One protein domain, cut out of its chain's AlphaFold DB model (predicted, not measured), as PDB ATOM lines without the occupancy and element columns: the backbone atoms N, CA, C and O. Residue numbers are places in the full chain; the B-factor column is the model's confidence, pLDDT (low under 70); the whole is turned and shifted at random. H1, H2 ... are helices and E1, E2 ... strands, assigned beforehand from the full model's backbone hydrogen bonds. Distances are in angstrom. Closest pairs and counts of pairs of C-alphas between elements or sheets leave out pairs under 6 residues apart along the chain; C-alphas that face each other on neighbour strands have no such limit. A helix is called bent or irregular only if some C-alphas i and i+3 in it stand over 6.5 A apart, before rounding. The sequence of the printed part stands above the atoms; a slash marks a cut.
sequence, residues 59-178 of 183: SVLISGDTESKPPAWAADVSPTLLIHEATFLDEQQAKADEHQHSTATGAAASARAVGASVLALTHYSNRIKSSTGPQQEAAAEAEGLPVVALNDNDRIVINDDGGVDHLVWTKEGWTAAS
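AT A GLANCE: This is residues 59 to 178 of the 183 residues of an uncharacterized protein of Candidatus Poseidoniales archaeon (UniProt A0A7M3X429). A parallel sheet of four strands has two helices, H2 and H3, side by side over one face, and beyond its opposite face, towards one end of the domain, stands a smaller sheet of three antiparallel strands. A third, irregular helix, H1, lies at the other end, and an 18-residue stretch without a named element, residues 63 to 80, joins the first two strands. The printed part has 120 residues with three named helices and seven named strands, in the order E1 E2 H1 H2 E3 H3 E4 E5 E6 E7; the large sheet runs E1 E2 E3 E4 and the small one E5 E6 E7. The class is mixed, helices and strands, and the whole is compact, with a radius of gyration of the C-alphas of 13.8 A and spans of 42 by 35 by 23 A.

HOW THE PARTS SIT: In the large sheet, E2, residues 81 to 85, and E3, residues 119 to 122, are inner strands, while E1, residues 59 to 62, and E4, residues 147 to 149, are edge strands. E1 and E2 are parallel at 3 degrees, with N 83 and O 61 2.8 A apart, within hydrogen-bond range. E2 and E3 are parallel at 32 degrees, with N 120 and O 82 at 2.8 A; E3 and E4 are parallel at 19 degrees, with N 121 and O 148 at 2.8 A. From edge to edge the strands' lines turn by 51 degrees. H2, residues 104 to 113, is on this sheet over E2 and E3 at a height of 9.3 A; it runs along the strands, but only just, at 29 degrees to E2 on the local plane. H3, residues 132 to 141, is on the same face over E4 at a height of 7.9 A, along the strands at 16 degrees to E4 on the local plane. H2 and H3 touch at a steep tilt of 39 degrees, the same way; their closest C-alphas, those of Thr 105 and Ala 138, are 4.5 A apart. The sheet E1 E2 E3 E4 and the helices H2 and H3 on one face of it form two layers, one of strands and one of helices. H1, residues 90 to 98, is not on the sheet; it only just touches H2, with 3 pairs of C-alphas within 8 A, the closest being Asp 90 and Thr 105 at 6.0 A, about perpendicular at 76 degrees. Two strand-helix-strand units, parallel neighbour strands with helices between them, are E2, H1 H2, E3 and E3, H3, E4, each with a right-handed crossover. E5, residues 155 to 158, E6, residues 164 to 170, and E7, residues 173 to 177, form a meander, each strand the antiparallel neighbour of the one before. E5 and E6 are a hairpin, with N 165 and O 157 at 2.8 A; E6 and E7 are a hairpin, with N 170 and O 173 at 2.8 A. The closest C-alphas of E4 and E6, those of Val 148 and His 166, are 7.7 A apart. Every O i to N i+4 pair is within hydrogen-bond range in H2 and H3, but 3 of 5 in H1.

IN THESE COORDINATES: E1 begins at C-alpha 59, (36.868, 48.451, -14.731), and is 9.8 A long; E2 is 13.1 A, E3 9.9 A and E4 6.9 A. H2 starts at C-alpha 104, (19.863, 40.299, -4.233), and is 14.3 A long; H3 is 14.5 A. H1 is 13.7 A long and irregular, with C-alphas 91 and 94 8.2 A apart. E5 is 9.9 A, E6 19.4 A and E7 12.6 A, ending at C-alpha 177, (32.925, 50.533, 5.397).

THE WHOLE: The C-alphas farthest apart, those of Pro 71 and Glu 172, are 43.7 A apart. The printed part has no cut, and the link from E1 to E2 is long. The mean pLDDT of the printed part is 93.2; residues 75 and 178 are under 70.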
ATOM      1  N   SER A  59      38.130  48.253 -14.030       94.75
ATOM      2  CA  SER A  59      36.868  48.451 -14.731       94.75
ATOM      3  C   SER A  59      35.639  48.340 -13.847       94.75
ATOM      4  O   SER A  59      35.585  47.504 -12.945       94.75
ATOM      5  N   VAL A  60      34.630  49.140 -14.185       97.00
ATOM      6  CA  VAL A  60      33.311  49.146 -13.553       97.00
ATOM      7  C   VAL A  60      32.267  48.719 -14.567       97.00
ATOM      8  O   VAL A  60      32.099  49.382 -15.593       97.00
ATOM      9  N   LEU A  61      31.541  47.650 -14.254       96.62
ATOM     10  CA  LEU A  61      30.312  47.289 -14.946       96.62
ATOM     11  C   LEU A  61      29.128  47.843 -14.152       96.62
ATOM     12  O   LEU A  61      28.971  47.533 -12.978       96.62
ATOM     13  N   ILE A  62      28.302  48.660 -14.793       97.62
ATOM     14  CA  ILE A  62      27.072  49.213 -14.221       97.62
ATOM     15  C   ILE A  62      25.907  48.498 -14.888       97.62
ATOM     16  O   ILE A  62      25.760  48.591 -16.109       97.62
ATOM     17  N   SER A  63      25.086  47.786 -14.119       97.12
ATOM     18  CA  SER A  63      24.039  46.924 -14.668       97.12
ATOM     19  C   SER A  63      22.977  47.699 -15.454       97.12
ATOM     20  O   SER A  63      22.637  47.311 -16.577       97.12
ATOM     21  N   GLY A  64      22.530  48.831 -14.896       96.56
ATOM     22  CA  GLY A  64      21.182  49.347 -15.147       96.56
ATOM     23  C   GLY A  64      20.128  48.417 -14.534       96.56
ATOM     24  O   GLY A  64      20.480  47.513 -13.776       96.56
ATOM     25  N   ASP A  65      18.867  48.603 -14.895       97.25
ATOM     26  CA  ASP A  65      17.808  47.664 -14.519       97.25
ATOM     27  C   ASP A  65      17.882  46.435 -15.434       97.25
ATOM     28  O   ASP A  65      18.070  46.571 -16.650       97.25
ATOM     29  N   THR A  66      17.829  45.238 -14.854       96.44
ATOM     30  CA  THR A  66      18.023  43.980 -15.578       96.44
ATOM     31  C   THR A  66      17.560  42.769 -14.774       96.44
ATOM     32  O   THR A  66      17.718  42.702 -13.551       96.44
ATOM     33  N   GLU A  67      17.109  41.741 -15.492       95.69
ATOM     34  CA  GLU A  67      17.019  40.379 -14.973       95.69
ATOM     35  C   GLU A  67      18.404  39.836 -14.593       95.69
ATOM     36  O   GLU A  67      19.445  40.345 -15.031       95.69
ATOM     37  N   SER A  68      18.415  38.785 -13.778       93.50
ATOM     38  CA  SER A  68      19.646  38.157 -13.308       93.50
ATOM     39  C   SER A  68      20.327  37.347 -14.410       93.50
ATOM     40  O   SER A  68      19.672  36.631 -15.161       93.50
ATOM     41  N   LYS A  69      21.663  37.399 -14.457       90.94
ATOM     42  CA  LYS A  69      22.512  36.734 -15.462       90.94
ATOM     43  C   LYS A  69      22.058  37.045 -16.898       90.94
ATOM     44  O   LYS A  69      21.782  36.117 -17.663       90.94
ATOM     45  N   PRO A  70      21.996  38.333 -17.286       86.19
ATOM     46  CA  PRO A  70      21.541  38.700 -18.618       86.19
ATOM     47  C   PRO A  70      22.448  38.050 -19.683       86.19
ATOM     48  O   PRO A  70      23.674  38.135 -19.562       86.19
ATOM     49  N   PRO A  71      21.898  37.454 -20.761       85.19
ATOM     50  CA  PRO A  71      22.679  36.684 -21.742       85.19
ATOM     51  C   PRO A  71      23.822  37.455 -22.417       85.19
ATOM     52  O   PRO A  71      24.763  36.859 -22.932       85.19
ATOM     53  N   ALA A  72      23.736  38.787 -22.434       82.88
ATOM     54  CA  ALA A  72      24.752  39.663 -23.009       82.88
ATOM     55  C   ALA A  72      26.042  39.750 -22.172       82.88
ATOM     56  O   ALA A  72      27.026  40.326 -22.632       82.88
ATOM     57  N   TRP A  73      26.040  39.252 -20.935       85.56
ATOM     58  CA  TRP A  73      27.192  39.322 -20.044       85.56
ATOM     59  C   TRP A  73      27.972  38.014 -20.118       85.56
ATOM     60  O   TRP A  73      27.654  37.031 -19.455       85.56
ATOM     61  N   ALA A  74      28.984  38.009 -20.980       71.44
ATOM     62  CA  ALA A  74      29.883  36.880 -21.146       71.44
ATOM     63  C   ALA A  74      30.847  36.730 -19.950       71.44
ATOM     64  O   ALA A  74      31.099  37.670 -19.194       71.44
ATOM     65  N   ALA A  75      31.402  35.528 -19.788       66.75
ATOM     66  CA  ALA A  75      32.314  35.190 -18.691       66.75
ATOM     67  C   ALA A  75      33.683  35.902 -18.770       66.75
ATOM     68  O   ALA A  75      34.426  35.907 -17.794       66.75
ATOM     69  N   ASP A  76      34.030  36.510 -19.908       70.81
ATOM     70  CA  ASP A  76      35.303  37.206 -20.155       70.81
ATOM     71  C   ASP A  76      35.277  38.700 -19.778       70.81
ATOM     72  O   ASP A  76      36.232  39.442 -20.025       70.81
ATOM     73  N   VAL A  77      34.181  39.167 -19.175       81.31
ATOM     74  CA  VAL A  77      34.027  40.570 -18.791       81.31
ATOM     75  C   VAL A  77      34.862  40.910 -17.548       81.31
ATOM     76  O   VAL A  77      35.493  41.964 -17.537       81.31
ATOM     77  N   SER A  78      34.881  40.054 -16.526       91.56
ATOM     78  CA  SER A  78      35.706  40.132 -15.301       91.56
ATOM     79  C   SER A  78      35.958  41.549 -14.753       91.56
ATOM     80  O   SER A  78      37.100  42.019 -14.741       91.56
ATOM     81  N   PRO A  79      34.908  42.292 -14.351       95.00
ATOM     82  CA  PRO A  79      35.078  43.652 -13.859       95.00
ATOM     83  C   PRO A  79      35.697  43.695 -12.459       95.00
ATOM     84  O   PRO A  79      35.344  42.904 -11.592       95.00
ATOM     85  N   THR A  80      36.524  44.706 -12.183       95.88
ATOM     86  CA  THR A  80      36.954  45.022 -10.810       95.88
ATOM     87  C   THR A  80      35.754  45.260  -9.891       95.88
ATOM     88  O   THR A  80      35.723  44.773  -8.766       95.88
ATOM     89  N   LEU A  81      34.745  45.979 -10.387       97.12
ATOM     90  CA  LEU A  81      33.519  46.276  -9.660       97.12
ATOM     91  C   LEU A  81      32.303  46.043 -10.553       97.12
ATOM     92  O   LEU A  81      32.205  46.625 -11.635       97.12
ATOM     93  N   LEU A  82      31.346  45.259 -10.067       97.75
ATOM     94  CA  LEU A  82      29.997  45.223 -10.610       97.75
ATOM     95  C   LEU A  82      29.064  46.026  -9.698       97.75
ATOM     96  O   LEU A  82      28.871  45.662  -8.542       97.75
ATOM     97  N   ILE A  83      28.462  47.088 -10.229       98.44
ATOM     98  CA  ILE A  83      27.330  47.780  -9.606       98.44
ATOM     99  C   ILE A  83      26.060  47.167 -10.186       98.44
ATOM    100  O   ILE A  83      25.816  47.305 -11.388       98.44
ATOM    101  N   HIS A  84      25.281  46.485  -9.350       98.50
ATOM    102  CA  HIS A  84      24.094  45.749  -9.774       98.50
ATOM    103  C   HIS A  84      22.838  46.199  -9.035       98.50
ATOM    104  O   HIS A  84      22.872  46.463  -7.832       98.50
ATOM    105  N   GLU A  85      21.714  46.236  -9.748       98.25
ATOM    106  CA  GLU A  85      20.410  46.387  -9.111       98.25
ATOM    107  C   GLU A  85      20.042  45.159  -8.260       98.25
ATOM    108  O   GLU A  85      20.394  44.022  -8.581       98.25
ATOM    109  N   ALA A  86      19.331  45.395  -7.167       98.00
ATOM    110  CA  ALA A  86      18.772  44.371  -6.297       98.00
ATOM    111  C   ALA A  86      17.379  44.825  -5.852       98.00
ATOM    112  O   ALA A  86      17.112  45.027  -4.665       98.00
ATOM    113  N   THR A  87      16.498  45.044  -6.833       98.12
ATOM    114  CA  THR A  87      15.148  45.572  -6.600       98.12
ATOM    115  C   THR A  87      14.370  44.716  -5.607       98.12
ATOM    116  O   THR A  87      13.603  45.247  -4.794       98.12
ATOM    117  N   PHE A  88      14.595  43.403  -5.635       98.06
ATOM    118  CA  PHE A  88      13.858  42.418  -4.858       98.06
ATOM    119  C   PHE A  88      14.749  41.602  -3.909       98.06
ATOM    120  O   PHE A  88      15.960  41.485  -4.092       98.06
ATOM    121  N   LEU A  89      14.122  41.015  -2.889       97.75
ATOM    122  CA  LEU A  89      14.711  39.938  -2.086       97.75
ATOM    123  C   LEU A  89      14.423  38.580  -2.738       97.75
ATOM    124  O   LEU A  89      13.512  38.479  -3.566       97.75
ATOM    125  N   ASP A  90      15.163  37.547  -2.343       96.75
ATOM    126  CA  ASP A  90      15.074  36.191  -2.911       96.75
ATOM    127  C   ASP A  90      13.640  35.626  -2.905       96.75
ATOM    128  O   ASP A  90      13.154  35.100  -3.909       96.75
ATOM    129  N   GLU A  91      12.886  35.863  -1.824       96.81
ATOM    130  CA  GLU A  91      11.483  35.431  -1.688       96.81
ATOM    131  C   GLU A  91      10.545  35.996  -2.779       96.81
ATOM    132  O   GLU A  91       9.421  35.523  -2.959       96.81
ATOM    133  N   GLN A  92      10.985  37.031  -3.502       96.81
ATOM    134  CA  GLN A  92      10.224  37.721  -4.543       96.81
ATOM    135  C   GLN A  92      10.755  37.435  -5.955       96.81
ATOM    136  O   GLN A  92      10.407  38.179  -6.872       96.81
ATOM    137  N   GLN A  93      11.524  36.357  -6.158       96.88
ATOM    138  CA  GLN A  93      12.093  35.983  -7.463       96.88
ATOM    139  C   GLN A  93      11.068  36.010  -8.606       96.88
ATOM    140  O   GLN A  93      11.317  36.620  -9.636       96.88
ATOM    141  N   ALA A  94       9.870  35.455  -8.400       96.88
ATOM    142  CA  ALA A  94       8.831  35.450  -9.434       96.88
ATOM    143  C   ALA A  94       8.427  36.865  -9.898       96.88
ATOM    144  O   ALA A  94       8.120  37.066 -11.068       96.88
ATOM    145  N   LYS A  95       8.451  37.856  -8.994       96.31
ATOM    146  CA  LYS A  95       8.184  39.261  -9.340       96.31
ATOM    147  C   LYS A  95       9.374  39.918 -10.022       96.31
ATOM    148  O   LYS A  95       9.172  40.785 -10.865       96.31
ATOM    149  N   ALA A  96      10.589  39.537  -9.631       96.56
ATOM    150  CA  ALA A  96      11.801  39.987 -10.298       96.56
ATOM    151  C   ALA A  96      11.771  39.563 -11.771       96.56
ATOM    152  O   ALA A  96      11.884  40.419 -12.643       96.56
ATOM    153  N   ASP A  97      11.460  38.294 -12.040       95.25
ATOM    154  CA  ASP A  97      11.341  37.759 -13.400       95.25
ATOM    155  C   ASP A  97      10.200  38.434 -14.183       95.25
ATOM    156  O   ASP A  97      10.388  38.858 -15.322       95.25
ATOM    157  N   GLU A  98       9.021  38.596 -13.565       96.81
ATOM    158  CA  GLU A  98       7.859  39.254 -14.185       96.81
ATOM    159  C   GLU A  98       8.157  40.701 -14.607       96.81
ATOM    160  O   GLU A  98       7.700  41.156 -15.657       96.81
ATOM    161  N   HIS A  99       8.921  41.430 -13.791       96.00
ATOM    162  CA  HIS A  99       9.248  42.836 -14.024       96.00
ATOM    163  C   HIS A  99      10.634  43.059 -14.635       96.00
ATOM    164  O   HIS A  99      11.042  44.210 -14.767       96.00
ATOM    165  N   GLN A 100      11.336  41.993 -15.034       95.62
ATOM    166  CA  GLN A 100      12.679  42.053 -15.626       95.62
ATOM    167  C   GLN A 100      13.703  42.788 -14.742       95.62
ATOM    168  O   GLN A 100      14.550  43.536 -15.230       95.62
ATOM    169  N   HIS A 101      13.609  42.547 -13.438       97.44
ATOM    170  CA  HIS A 101      14.505  43.044 -12.399       97.44
ATOM    171  C   HIS A 101      15.266  41.889 -11.744       97.44
ATOM    172  O   HIS A 101      15.029  40.714 -12.035       97.44
ATOM    173  N   SER A 102      16.165  42.215 -10.817       98.00
ATOM    174  CA  SER A 102      16.957  41.222 -10.092       98.00
ATOM    175  C   SER A 102      16.635  41.167  -8.605       98.00
ATOM    176  O   SER A 102      16.273  42.157  -7.962       98.00
ATOM    177  N   THR A 103      16.805  39.971  -8.050       98.56
ATOM    178  CA  THR A 103      16.909  39.758  -6.609       98.56
ATOM    179  C   THR A 103      18.337  40.022  -6.130       98.56
ATOM    180  O   THR A 103      19.280  40.049  -6.927       98.56
ATOM    181  N   ALA A 104      18.530  40.187  -4.822       98.31
ATOM    182  CA  ALA A 104      19.863  40.299  -4.233       98.31
ATOM    183  C   ALA A 104      20.737  39.051  -4.499       98.31
ATOM    184  O   ALA A 104      21.905  39.176  -4.876       98.31
ATOM    185  N   THR A 105      20.163  37.850  -4.385       98.25
ATOM    186  CA  THR A 105      20.814  36.577  -4.754       98.25
ATOM    187  C   THR A 105      21.100  36.507  -6.256       98.25
ATOM    188  O   THR A 105      22.186  36.102  -6.675       98.25
ATOM    189  N   GLY A 106      20.182  37.001  -7.086       97.88
ATOM    190  CA  GLY A 106      20.355  37.127  -8.530       97.88
ATOM    191  C   GLY A 106      21.502  38.059  -8.941       97.88
ATOM    192  O   GLY A 106      22.270  37.741  -9.857       97.88
ATOM    193  N   ALA A 107      21.688  39.169  -8.225       98.19
ATOM    194  CA  ALA A 107      22.830  40.065  -8.397       98.19
ATOM    195  C   ALA A 107      24.158  39.367  -8.050       98.19
ATOM    196  O   ALA A 107      25.118  39.460  -8.819       98.19
ATOM    197  N   ALA A 108      24.202  38.601  -6.951       98.06
ATOM    198  CA  ALA A 108      25.360  37.781  -6.578       98.06
ATOM    199  C   ALA A 108      25.692  36.723  -7.640       98.06
ATOM    200  O   ALA A 108      26.840  36.617  -8.082       98.06
ATOM    201  N   ALA A 109      24.682  36.005  -8.136       96.12
ATOM    202  CA  ALA A 109      24.851  35.032  -9.211       96.12
ATOM    203  C   ALA A 109      25.367  35.683 -10.508       96.12
ATOM    204  O   ALA A 109      26.205  35.104 -11.201       96.12
ATOM    205  N   SER A 110      24.904  36.894 -10.823       96.25
ATOM    206  CA  SER A 110      25.372  37.671 -11.979       96.25
ATOM    207  C   SER A 110      26.835  38.080 -11.822       96.25
ATOM    208  O   SER A 110      27.618  37.917 -12.755       96.25
ATOM    209  N   ALA A 111      27.223  38.542 -10.632       96.50
ATOM    210  CA  ALA A 111      28.596  38.925 -10.313       96.50
ATOM    211  C   ALA A 111      29.576  37.758 -10.456       96.50
ATOM    212  O   ALA A 111      30.638  37.907 -11.064       96.50
ATOM    213  N   ARG A 112      29.184  36.579  -9.967       94.50
ATOM    214  CA  ARG A 112      29.955  35.342 -10.123       94.50
ATOM    215  C   ARG A 112      30.063  34.922 -11.585       94.50
ATOM    216  O   ARG A 112      31.152  34.584 -12.038       94.50
ATOM    217  N   ALA A 113      28.962  34.987 -12.334       93.12
ATOM    218  CA  ALA A 113      28.936  34.595 -13.742       93.12
ATOM    219  C   ALA A 113      29.876  35.442 -14.616       93.12
ATOM    220  O   ALA A 113      30.506  34.906 -15.526       93.12
ATOM    221  N   VAL A 114      30.005  36.741 -14.323       94.00
ATOM    222  CA  VAL A 114      30.931  37.631 -15.045       94.00
ATOM    223  C   VAL A 114      32.342  37.652 -14.464       94.00
ATOM    224  O   VAL A 114      33.200  38.329 -15.022       94.00
ATOM    225  N   GLY A 115      32.595  36.959 -13.350       93.94
ATOM    226  CA  GLY A 115      33.888  36.971 -12.663       93.94
ATOM    227  C   GLY A 115      34.256  38.339 -12.085       93.94
ATOM    228  O   GLY A 115      35.392  38.781 -12.246       93.94
ATOM    229  N   ALA A 116      33.296  39.047 -11.483       95.25
ATOM    230  CA  ALA A 116      33.564  40.324 -10.826       95.25
ATOM    231  C   ALA A 116      34.479  40.145  -9.603       95.25
ATOM    232  O   ALA A 116      34.378  39.135  -8.913       95.25
ATOM    233  N   SER A 117      35.326  41.132  -9.291       95.19
ATOM    234  CA  SER A 117      36.139  41.102  -8.061       95.19
ATOM    235  C   SER A 117      35.381  41.600  -6.830       95.19
ATOM    236  O   SER A 117      35.687  41.173  -5.722       95.19
ATOM    237  N   VAL A 118      34.413  42.508  -7.008       97.25
ATOM    238  CA  VAL A 118      33.542  43.052  -5.952       97.25
ATOM    239  C   VAL A 118      32.145  43.303  -6.524       97.25
ATOM    240  O   VAL A 118      32.009  43.794  -7.649       97.25
ATOM    241  N   LEU A 119      31.110  43.008  -5.736       98.06
ATOM    242  CA  LEU A 119      29.718  43.352  -6.025       98.06
ATOM    243  C   LEU A 119      29.243  44.502  -5.130       98.06
ATOM    244  O   LEU A 119      29.337  44.427  -3.907       98.06
ATOM    245  N   ALA A 120      28.667  45.533  -5.741       98.25
ATOM    246  CA  ALA A 120      27.971  46.614  -5.063       98.25
ATOM    247  C   ALA A 120      26.484  46.618  -5.442       98.25
ATOM    248  O   ALA A 120      26.131  46.784  -6.609       98.25
ATOM    249  N   LEU A 121      25.618  46.442  -4.447       98.50
ATOM    250  CA  LEU A 121      24.168  46.412  -4.613       98.50
ATOM    251  C   LEU A 121      23.578  47.825  -4.562       98.50
ATOM    252  O   LEU A 121      24.005  48.659  -3.756       98.50
ATOM    253  N   THR A 122      22.573  48.084  -5.396       98.25
ATOM    254  CA  THR A 122      21.801  49.335  -5.413       98.25
ATOM    255  C   THR A 122      20.378  49.108  -5.944       98.25
ATOM    256  O   THR A 122      19.980  47.972  -6.181       98.25
ATOM    257  N   HIS A 123      19.611  50.186  -6.143       97.88
ATOM    258  CA  HIS A 123      18.279  50.178  -6.758       97.88
ATOM    259  C   HIS A 123      17.294  49.234  -6.050       97.88
ATOM    260  O   HIS A 123      16.712  48.336  -6.646       97.88
ATOM    261  N   TYR A 124      17.126  49.416  -4.741       97.69
ATOM    262  CA  TYR A 124      16.198  48.612  -3.947       97.69
ATOM    263  C   TYR A 124      14.755  49.093  -4.115       97.69
ATOM    264  O   TYR A 124      14.487  50.296  -4.170       97.69
ATOM    265  N   SER A 125      13.791  48.171  -4.087       95.94
ATOM    266  CA  SER A 125      12.383  48.546  -3.956       95.94
ATOM    267  C   SER A 125      12.147  49.336  -2.664       95.94
ATOM    268  O   SER A 125      12.635  48.959  -1.603       95.94
ATOM    269  N   ASN A 126      11.263  50.341  -2.699       93.12
ATOM    270  CA  ASN A 126      10.822  51.112  -1.518       93.12
ATOM    271  C   ASN A 126      10.265  50.258  -0.355       93.12
ATOM    272  O   ASN A 126      10.037  50.758   0.758       93.12
ATOM    273  N   ARG A 127       9.966  48.980  -0.614       91.56
ATOM    274  CA  ARG A 127       9.544  47.995   0.390       91.56
ATOM    275  C   ARG A 127      10.704  47.565   1.290       91.56
ATOM    276  O   ARG A 127      10.473  47.307   2.468       91.56
ATOM    277  N   ILE A 128      11.924  47.551   0.762       92.06
ATOM    278  CA  ILE A 128      13.151  47.239   1.487       92.06
ATOM    279  C   ILE A 128      13.539  48.479   2.297       92.06
ATOM    280  O   ILE A 128      13.869  49.528   1.753       92.06
ATOM    281  N   LYS A 129      13.432  48.385   3.626       90.62
ATOM    282  CA  LYS A 129      13.683  49.517   4.543       90.62
ATOM    283  C   LYS A 129      15.142  49.676   4.944       90.62
ATOM    284  O   LYS A 129      15.505  50.689   5.529       90.62
ATOM    285  N   SER A 130      15.953  48.665   4.670       93.25
ATOM    286  CA  SER A 130      17.366  48.636   5.000       93.25
ATOM    287  C   SER A 130      18.098  47.788   3.973       93.25
ATOM    288  O   SER A 130      17.635  46.705   3.617       93.25
ATOM    289  N   SER A 131      19.254  48.276   3.539       93.38
ATOM    290  CA  SER A 131      20.137  47.595   2.598       93.38
ATOM    291  C   SER A 131      20.886  46.403   3.222       93.38
ATOM    292  O   SER A 131      21.435  45.578   2.495       93.38
ATOM    293  N   THR A 132      20.811  46.224   4.550       94.56
ATOM    294  CA  THR A 132      21.384  45.071   5.265       94.56
ATOM    295  C   THR A 132      20.777  43.739   4.824       94.56
ATOM    296  O   THR A 132      21.507  42.765   4.679       94.56
ATOM    297  N   GLY A 133      19.458  43.685   4.600       95.44
ATOM    298  CA  GLY A 133      18.770  42.461   4.163       95.44
ATOM    299  C   GLY A 133      19.277  41.964   2.803       95.44
ATOM    300  O   GLY A 133      19.817  40.860   2.738       95.44
ATOM    301  N   PRO A 134      19.213  42.797   1.745       97.06
ATOM    302  CA  PRO A 134      19.809  42.477   0.449       97.06
ATOM    303  C   PRO A 134      21.286  42.083   0.543       97.06
ATOM    304  O   PRO A 134      21.704  41.109  -0.076       97.06
ATOM    305  N   GLN A 135      22.084  42.805   1.340       96.94
ATOM    306  CA  GLN A 135      23.503  42.489   1.496       96.94
ATOM    307  C   GLN A 135      23.723  41.091   2.078       96.94
ATOM    308  O   GLN A 135      24.598  40.373   1.602       96.94
ATOM    309  N   GLN A 136      22.949  40.702   3.093       96.56
ATOM    310  CA  GLN A 136      23.057  39.384   3.720       96.56
ATOM    311  C   GLN A 136      22.674  38.260   2.756       96.56
ATOM    312  O   GLN A 136      23.406  37.275   2.667       96.56
ATOM    313  N   GLU A 137      21.574  38.418   2.016       97.56
ATOM    314  CA  GLU A 137      21.141  37.437   1.012       97.56
ATOM    315  C   GLU A 137      22.185  37.268  -0.094       97.56
ATOM    316  O   GLU A 137      22.618  36.154  -0.389       97.56
ATOM    317  N   ALA A 138      22.655  38.380  -0.662       97.88
ATOM    318  CA  ALA A 138      23.675  38.355  -1.699       97.88
ATOM    319  C   ALA A 138      24.994  37.758  -1.191       97.88
ATOM    320  O   ALA A 138      25.585  36.924  -1.869       97.88
ATOM    321  N   ALA A 139      25.454  38.143   0.005       96.56
ATOM    322  CA  ALA A 139      26.696  37.632   0.584       96.56
ATOM    323  C   ALA A 139      26.646  36.118   0.857       96.56
ATOM    324  O   ALA A 139      27.674  35.451   0.741       96.56
ATOM    325  N   ALA A 140      25.472  35.569   1.185       96.56
ATOM    326  CA  ALA A 140      25.291  34.129   1.358       96.56
ATOM    327  C   ALA A 140      25.455  33.347   0.039       96.56
ATOM    328  O   ALA A 140      25.990  32.241   0.056       96.56
ATOM    329  N   GLU A 141      25.060  33.938  -1.095       95.50
ATOM    330  CA  GLU A 141      25.156  33.341  -2.442       95.50
ATOM    331  C   GLU A 141      26.482  33.672  -3.167       95.50
ATOM    332  O   GLU A 141      26.837  33.081  -4.191       95.50
ATOM    333  N   ALA A 142      27.243  34.630  -2.637       94.12
ATOM    334  CA  ALA A 142      28.431  35.195  -3.267       94.12
ATOM    335  C   ALA A 142      29.669  34.274  -3.248       94.12
ATOM    336  O   ALA A 142      30.641  34.563  -3.939       94.12
ATOM    337  N   GLU A 143      29.658  33.175  -2.482       93.06
ATOM    338  CA  GLU A 143      30.773  32.210  -2.387       93.06
ATOM    339  C   GLU A 143      32.147  32.861  -2.112       93.06
ATOM    340  O   GLU A 143      33.170  32.492  -2.682       93.06
ATOM    341  N   GLY A 144      32.178  33.851  -1.216       91.12
ATOM    342  CA  GLY A 144      33.406  34.558  -0.836       91.12
ATOM    343  C   GLY A 144      33.718  35.800  -1.672       91.12
ATOM    344  O   GLY A 144      34.595  36.568  -1.276       91.12
ATOM    345  N   LEU A 145      32.972  36.061  -2.753       94.94
ATOM    346  CA  LEU A 145      33.008  37.349  -3.446       94.94
ATOM    347  C   LEU A 145      32.606  38.479  -2.471       94.94
ATOM    348  O   LEU A 145      31.536  38.397  -1.861       94.94
ATOM    349  N   PRO A 146      33.406  39.551  -2.325       96.50
ATOM    350  CA  PRO A 146      33.031  40.690  -1.496       96.50
ATOM    351  C   PRO A 146      31.751  41.375  -1.992       96.50
ATOM    352  O   PRO A 146      31.652  41.765  -3.158       96.50
ATOM    353  N   VAL A 147      30.789  41.559  -1.082       96.88
ATOM    354  CA  VAL A 147      29.505  42.222  -1.349       96.88
ATOM    355  C   VAL A 147      29.327  43.435  -0.443       96.88
ATOM    356  O   VAL A 147      29.385  43.324   0.787       96.88
ATOM    357  N   VAL A 148      29.027  44.580  -1.049       96.44
ATOM    358  CA  VAL A 148      28.617  45.803  -0.350       96.44
ATOM    359  C   VAL A 148      27.224  46.242  -0.772       96.44
ATOM    360  O   VAL A 148      26.804  46.038  -1.909       96.44
ATOM    361  N   ALA A 149      26.510  46.877   0.149       95.88
ATOM    362  CA  ALA A 149      25.220  47.503  -0.096       95.88
ATOM    363  C   ALA A 149      25.393  49.023  -0.089       95.88
ATOM    364  O   ALA A 149      25.783  49.594   0.930       95.88
ATOM    365  N   LEU A 150      25.104  49.675  -1.216       96.00
ATOM    366  CA  LEU A 150      25.232  51.126  -1.331       96.00
ATOM    367  C   LEU A 150      23.997  51.832  -0.770       96.00
ATOM    368  O   LEU A 150      22.871  51.373  -0.962       96.00
ATOM    369  N   ASN A 151      24.215  52.972  -0.124       93.75
ATOM    370  CA  ASN A 151      23.185  53.915   0.293       93.75
ATOM    371  C   ASN A 151      23.444  55.294  -0.327       93.75
ATOM    372  O   ASN A 151      24.503  55.562  -0.903       93.75
ATOM    373  N   ASP A 152      22.468  56.187  -0.195       92.75
ATOM    374  CA  ASP A 152      22.587  57.556  -0.683       92.75
ATOM    375  C   ASP A 152      23.838  58.245  -0.122       92.75
ATOM    376  O   ASP A 152      24.044  58.316   1.091       92.75
ATOM    377  N   ASN A 153      24.613  58.856  -1.021       92.44
ATOM    378  CA  ASN A 153      25.873  59.566  -0.759       92.44
ATOM    379  C   ASN A 153      27.092  58.689  -0.450       92.44
ATOM    380  O   ASN A 153      28.167  59.246  -0.215       92.44
ATOM    381  N   ASP A 154      26.982  57.363  -0.495       94.38
ATOM    382  CA  ASP A 154      28.160  56.504  -0.408       94.38
ATOM    383  C   ASP A 154      29.118  56.749  -1.585       94.38
ATOM    384  O   ASP A 154      28.722  57.142  -2.687       94.38
ATOM    385  N   ARG A 155      30.412  56.502  -1.359       94.69
ATOM    386  CA  ARG A 155      31.441  56.541  -2.403       94.69
ATOM    387  C   ARG A 155      32.092  55.180  -2.542       94.69
ATOM    388  O   ARG A 155      32.503  54.590  -1.550       94.69
ATOM    389  N   ILE A 156      32.260  54.741  -3.782       95.06
ATOM    390  CA  ILE A 156      33.135  53.623  -4.114       95.06
ATOM    391  C   ILE A 156      34.384  54.177  -4.788       95.06
ATOM    392  O   ILE A 156      34.289  54.950  -5.745       95.06
ATOM    393  N   VAL A 157      35.548  53.806  -4.266       93.88
ATOM    394  CA  VAL A 157      36.854  54.196  -4.800       93.88
ATOM    395  C   VAL A 157      37.540  52.942  -5.313       93.88
ATOM    396  O   VAL A 157      37.679  51.974  -4.576       93.88
ATOM    397  N   ILE A 158      37.954  52.957  -6.578       92.12
ATOM    398  CA  ILE A 158      38.798  51.905  -7.143       92.12
ATOM    399  C   ILE A 158      40.215  52.450  -7.212       92.12
ATOM    400  O   ILE A 158      40.465  53.465  -7.867       92.12
ATOM    401  N   ASN A 159      41.113  51.791  -6.498       89.06
ATOM    402  CA  ASN A 159      42.506  52.172  -6.363       89.06
ATOM    403  C   ASN A 159      43.321  51.726  -7.587       89.06
ATOM    404  O   ASN A 159      42.928  50.837  -8.344       89.06
ATOM    405  N   ASP A 160      44.485  52.347  -7.781       83.25
ATOM    406  CA  ASP A 160      45.391  52.067  -8.907       83.25
ATOM    407  C   ASP A 160      45.931  50.615  -8.914       83.25
ATOM    408  O   ASP A 160      46.412  50.137  -9.946       83.25
ATOM    409  N   ASP A 161      45.860  49.917  -7.777       82.75
ATOM    410  CA  ASP A 161      46.221  48.505  -7.600       82.75
ATOM    411  C   ASP A 161      45.041  47.537  -7.822       82.75
ATOM    412  O   ASP A 161      45.213  46.323  -7.734       82.75
ATOM    413  N   GLY A 162      43.850  48.060  -8.131       84.50
ATOM    414  CA  GLY A 162      42.622  47.286  -8.301       84.50
ATOM    415  C   GLY A 162      41.847  47.026  -7.006       84.50
ATOM    416  O   GLY A 162      40.784  46.408  -7.068       84.50
ATOM    417  N   GLY A 163      42.327  47.506  -5.854       89.31
ATOM    418  CA  GLY A 163      41.567  47.485  -4.608       89.31
ATOM    419  C   GLY A 163      40.302  48.340  -4.702       89.31
ATOM    420  O   GLY A 163      40.264  49.330  -5.432       89.31
ATOM    421  N   VAL A 164      39.263  47.968  -3.955       93.75
ATOM    422  CA  VAL A 164      38.000  48.710  -3.898       93.75
ATOM    423  C   VAL A 164      37.727  49.107  -2.454       93.75
ATOM    424  O   VAL A 164      37.704  48.240  -1.584       93.75
ATOM    425  N   ASP A 165      37.480  50.395  -2.225       93.62
ATOM    426  CA  ASP A 165      37.062  50.947  -0.938       93.62
ATOM    427  C   ASP A 165      35.615  51.439  -1.013       93.62
ATOM    428  O   ASP A 165      35.214  52.101  -1.975       93.62
ATOM    429  N   HIS A 166      34.839  51.174   0.037       94.69
ATOM    430  CA  HIS A 166      33.503  51.736   0.240       94.69
ATOM    431  C   HIS A 166      33.570  52.757   1.365       94.69
ATOM    432  O   HIS A 166      33.948  52.433   2.486       94.69
ATOM    433  N   LEU A 167      33.239  54.010   1.069       94.44
ATOM    434  CA  LEU A 167      33.239  55.106   2.028       94.44
ATOM    435  C   LEU A 167      31.806  55.561   2.283       94.44
ATOM    436  O   LEU A 167      31.081  55.907   1.349       94.44
ATOM    437  N   VAL A 168      31.444  55.633   3.556       91.75
ATOM    438  CA  VAL A 168      30.135  56.085   4.027       91.75
ATOM    439  C   VAL A 168      30.300  57.442   4.701       91.75
ATOM    440  O   VAL A 168      31.269  57.679   5.434       91.75
ATOM    441  N   TRP A 169      29.366  58.358   4.442       88.44
ATOM    442  CA  TRP A 169      29.360  59.664   5.093       88.44
ATOM    443  C   TRP A 169      28.762  59.576   6.502       88.44
ATOM    444  O   TRP A 169      27.647  59.097   6.702       88.44
ATOM    445  N   THR A 170      29.493  60.100   7.477       84.38
ATOM    446  CA  THR A 170      29.069  60.261   8.874       84.38
ATOM    447  C   THR A 170      29.059  61.746   9.236       84.38
ATOM    448  O   THR A 170      29.535  62.586   8.469       84.38
ATOM    449  N   LYS A 171      28.533  62.109  10.412       84.31
ATOM    450  CA  LYS A 171      28.543  63.515  10.860       84.31
ATOM    451  C   LYS A 171      29.969  64.044  11.052       84.31
ATOM    452  O   LYS A 171      30.192  65.248  10.981       84.31
ATOM    453  N   GLU A 172      30.914  63.135  11.254       87.06
ATOM    454  CA  GLU A 172      32.330  63.378  11.490       87.06
ATOM    455  C   GLU A 172      33.173  63.301  10.199       87.06
ATOM    456  O   GLU A 172      34.370  63.585  10.235       87.06
ATOM    457  N   GLY A 173      32.565  62.961   9.052       88.56
ATOM    458  CA  GLY A 173      33.220  62.868   7.742       88.56
ATOM    459  C   GLY A 173      33.126  61.484   7.090       88.56
ATOM    460  O   GLY A 173      32.249  60.682   7.411       88.56
ATOM    461  N   TRP A 174      34.022  61.199   6.140       89.31
ATOM    462  CA  TRP A 174      34.073  59.911   5.433       89.31
ATOM    463  C   TRP A 174      34.701  58.823   6.306       89.31
ATOM    464  O   TRP A 174      35.809  59.004   6.805       89.31
ATOM    465  N   THR A 175      34.026  57.681   6.431       87.81
ATOM    466  CA  THR A 175      34.545  56.484   7.110       87.81
ATOM    467  C   THR A 175      34.537  55.302   6.148       87.81
ATOM    468  O   THR A 175      33.588  55.144   5.384       87.81
ATOM    469  N   ALA A 176      35.578  54.468   6.180       84.62
ATOM    470  CA  ALA A 176      35.608  53.236   5.400       84.62
ATOM    471  C   ALA A 176      34.624  52.206   5.980       84.62
ATOM    472  O   ALA A 176      34.722  51.832   7.149       84.62
ATOM    473  N   ALA A 177      33.687  51.745   5.156       78.75
ATOM    474  CA  ALA A 177      32.925  50.533   5.397       78.75
ATOM    475  C   ALA A 177      33.792  49.341   4.971       78.75
ATOM    476  O   ALA A 177      34.320  49.311   3.861       78.75
ATOM    477  N   SER A 178      33.997  48.384   5.875       63.66
ATOM    478  CA  SER A 178      34.883  47.245   5.631       63.66
ATOM    479  C   SER A 178      34.454  46.454   4.393       63.66
ATOM    480  O   SER A 178      33.415  45.795   4.413       63.66
TER     481      SER A 178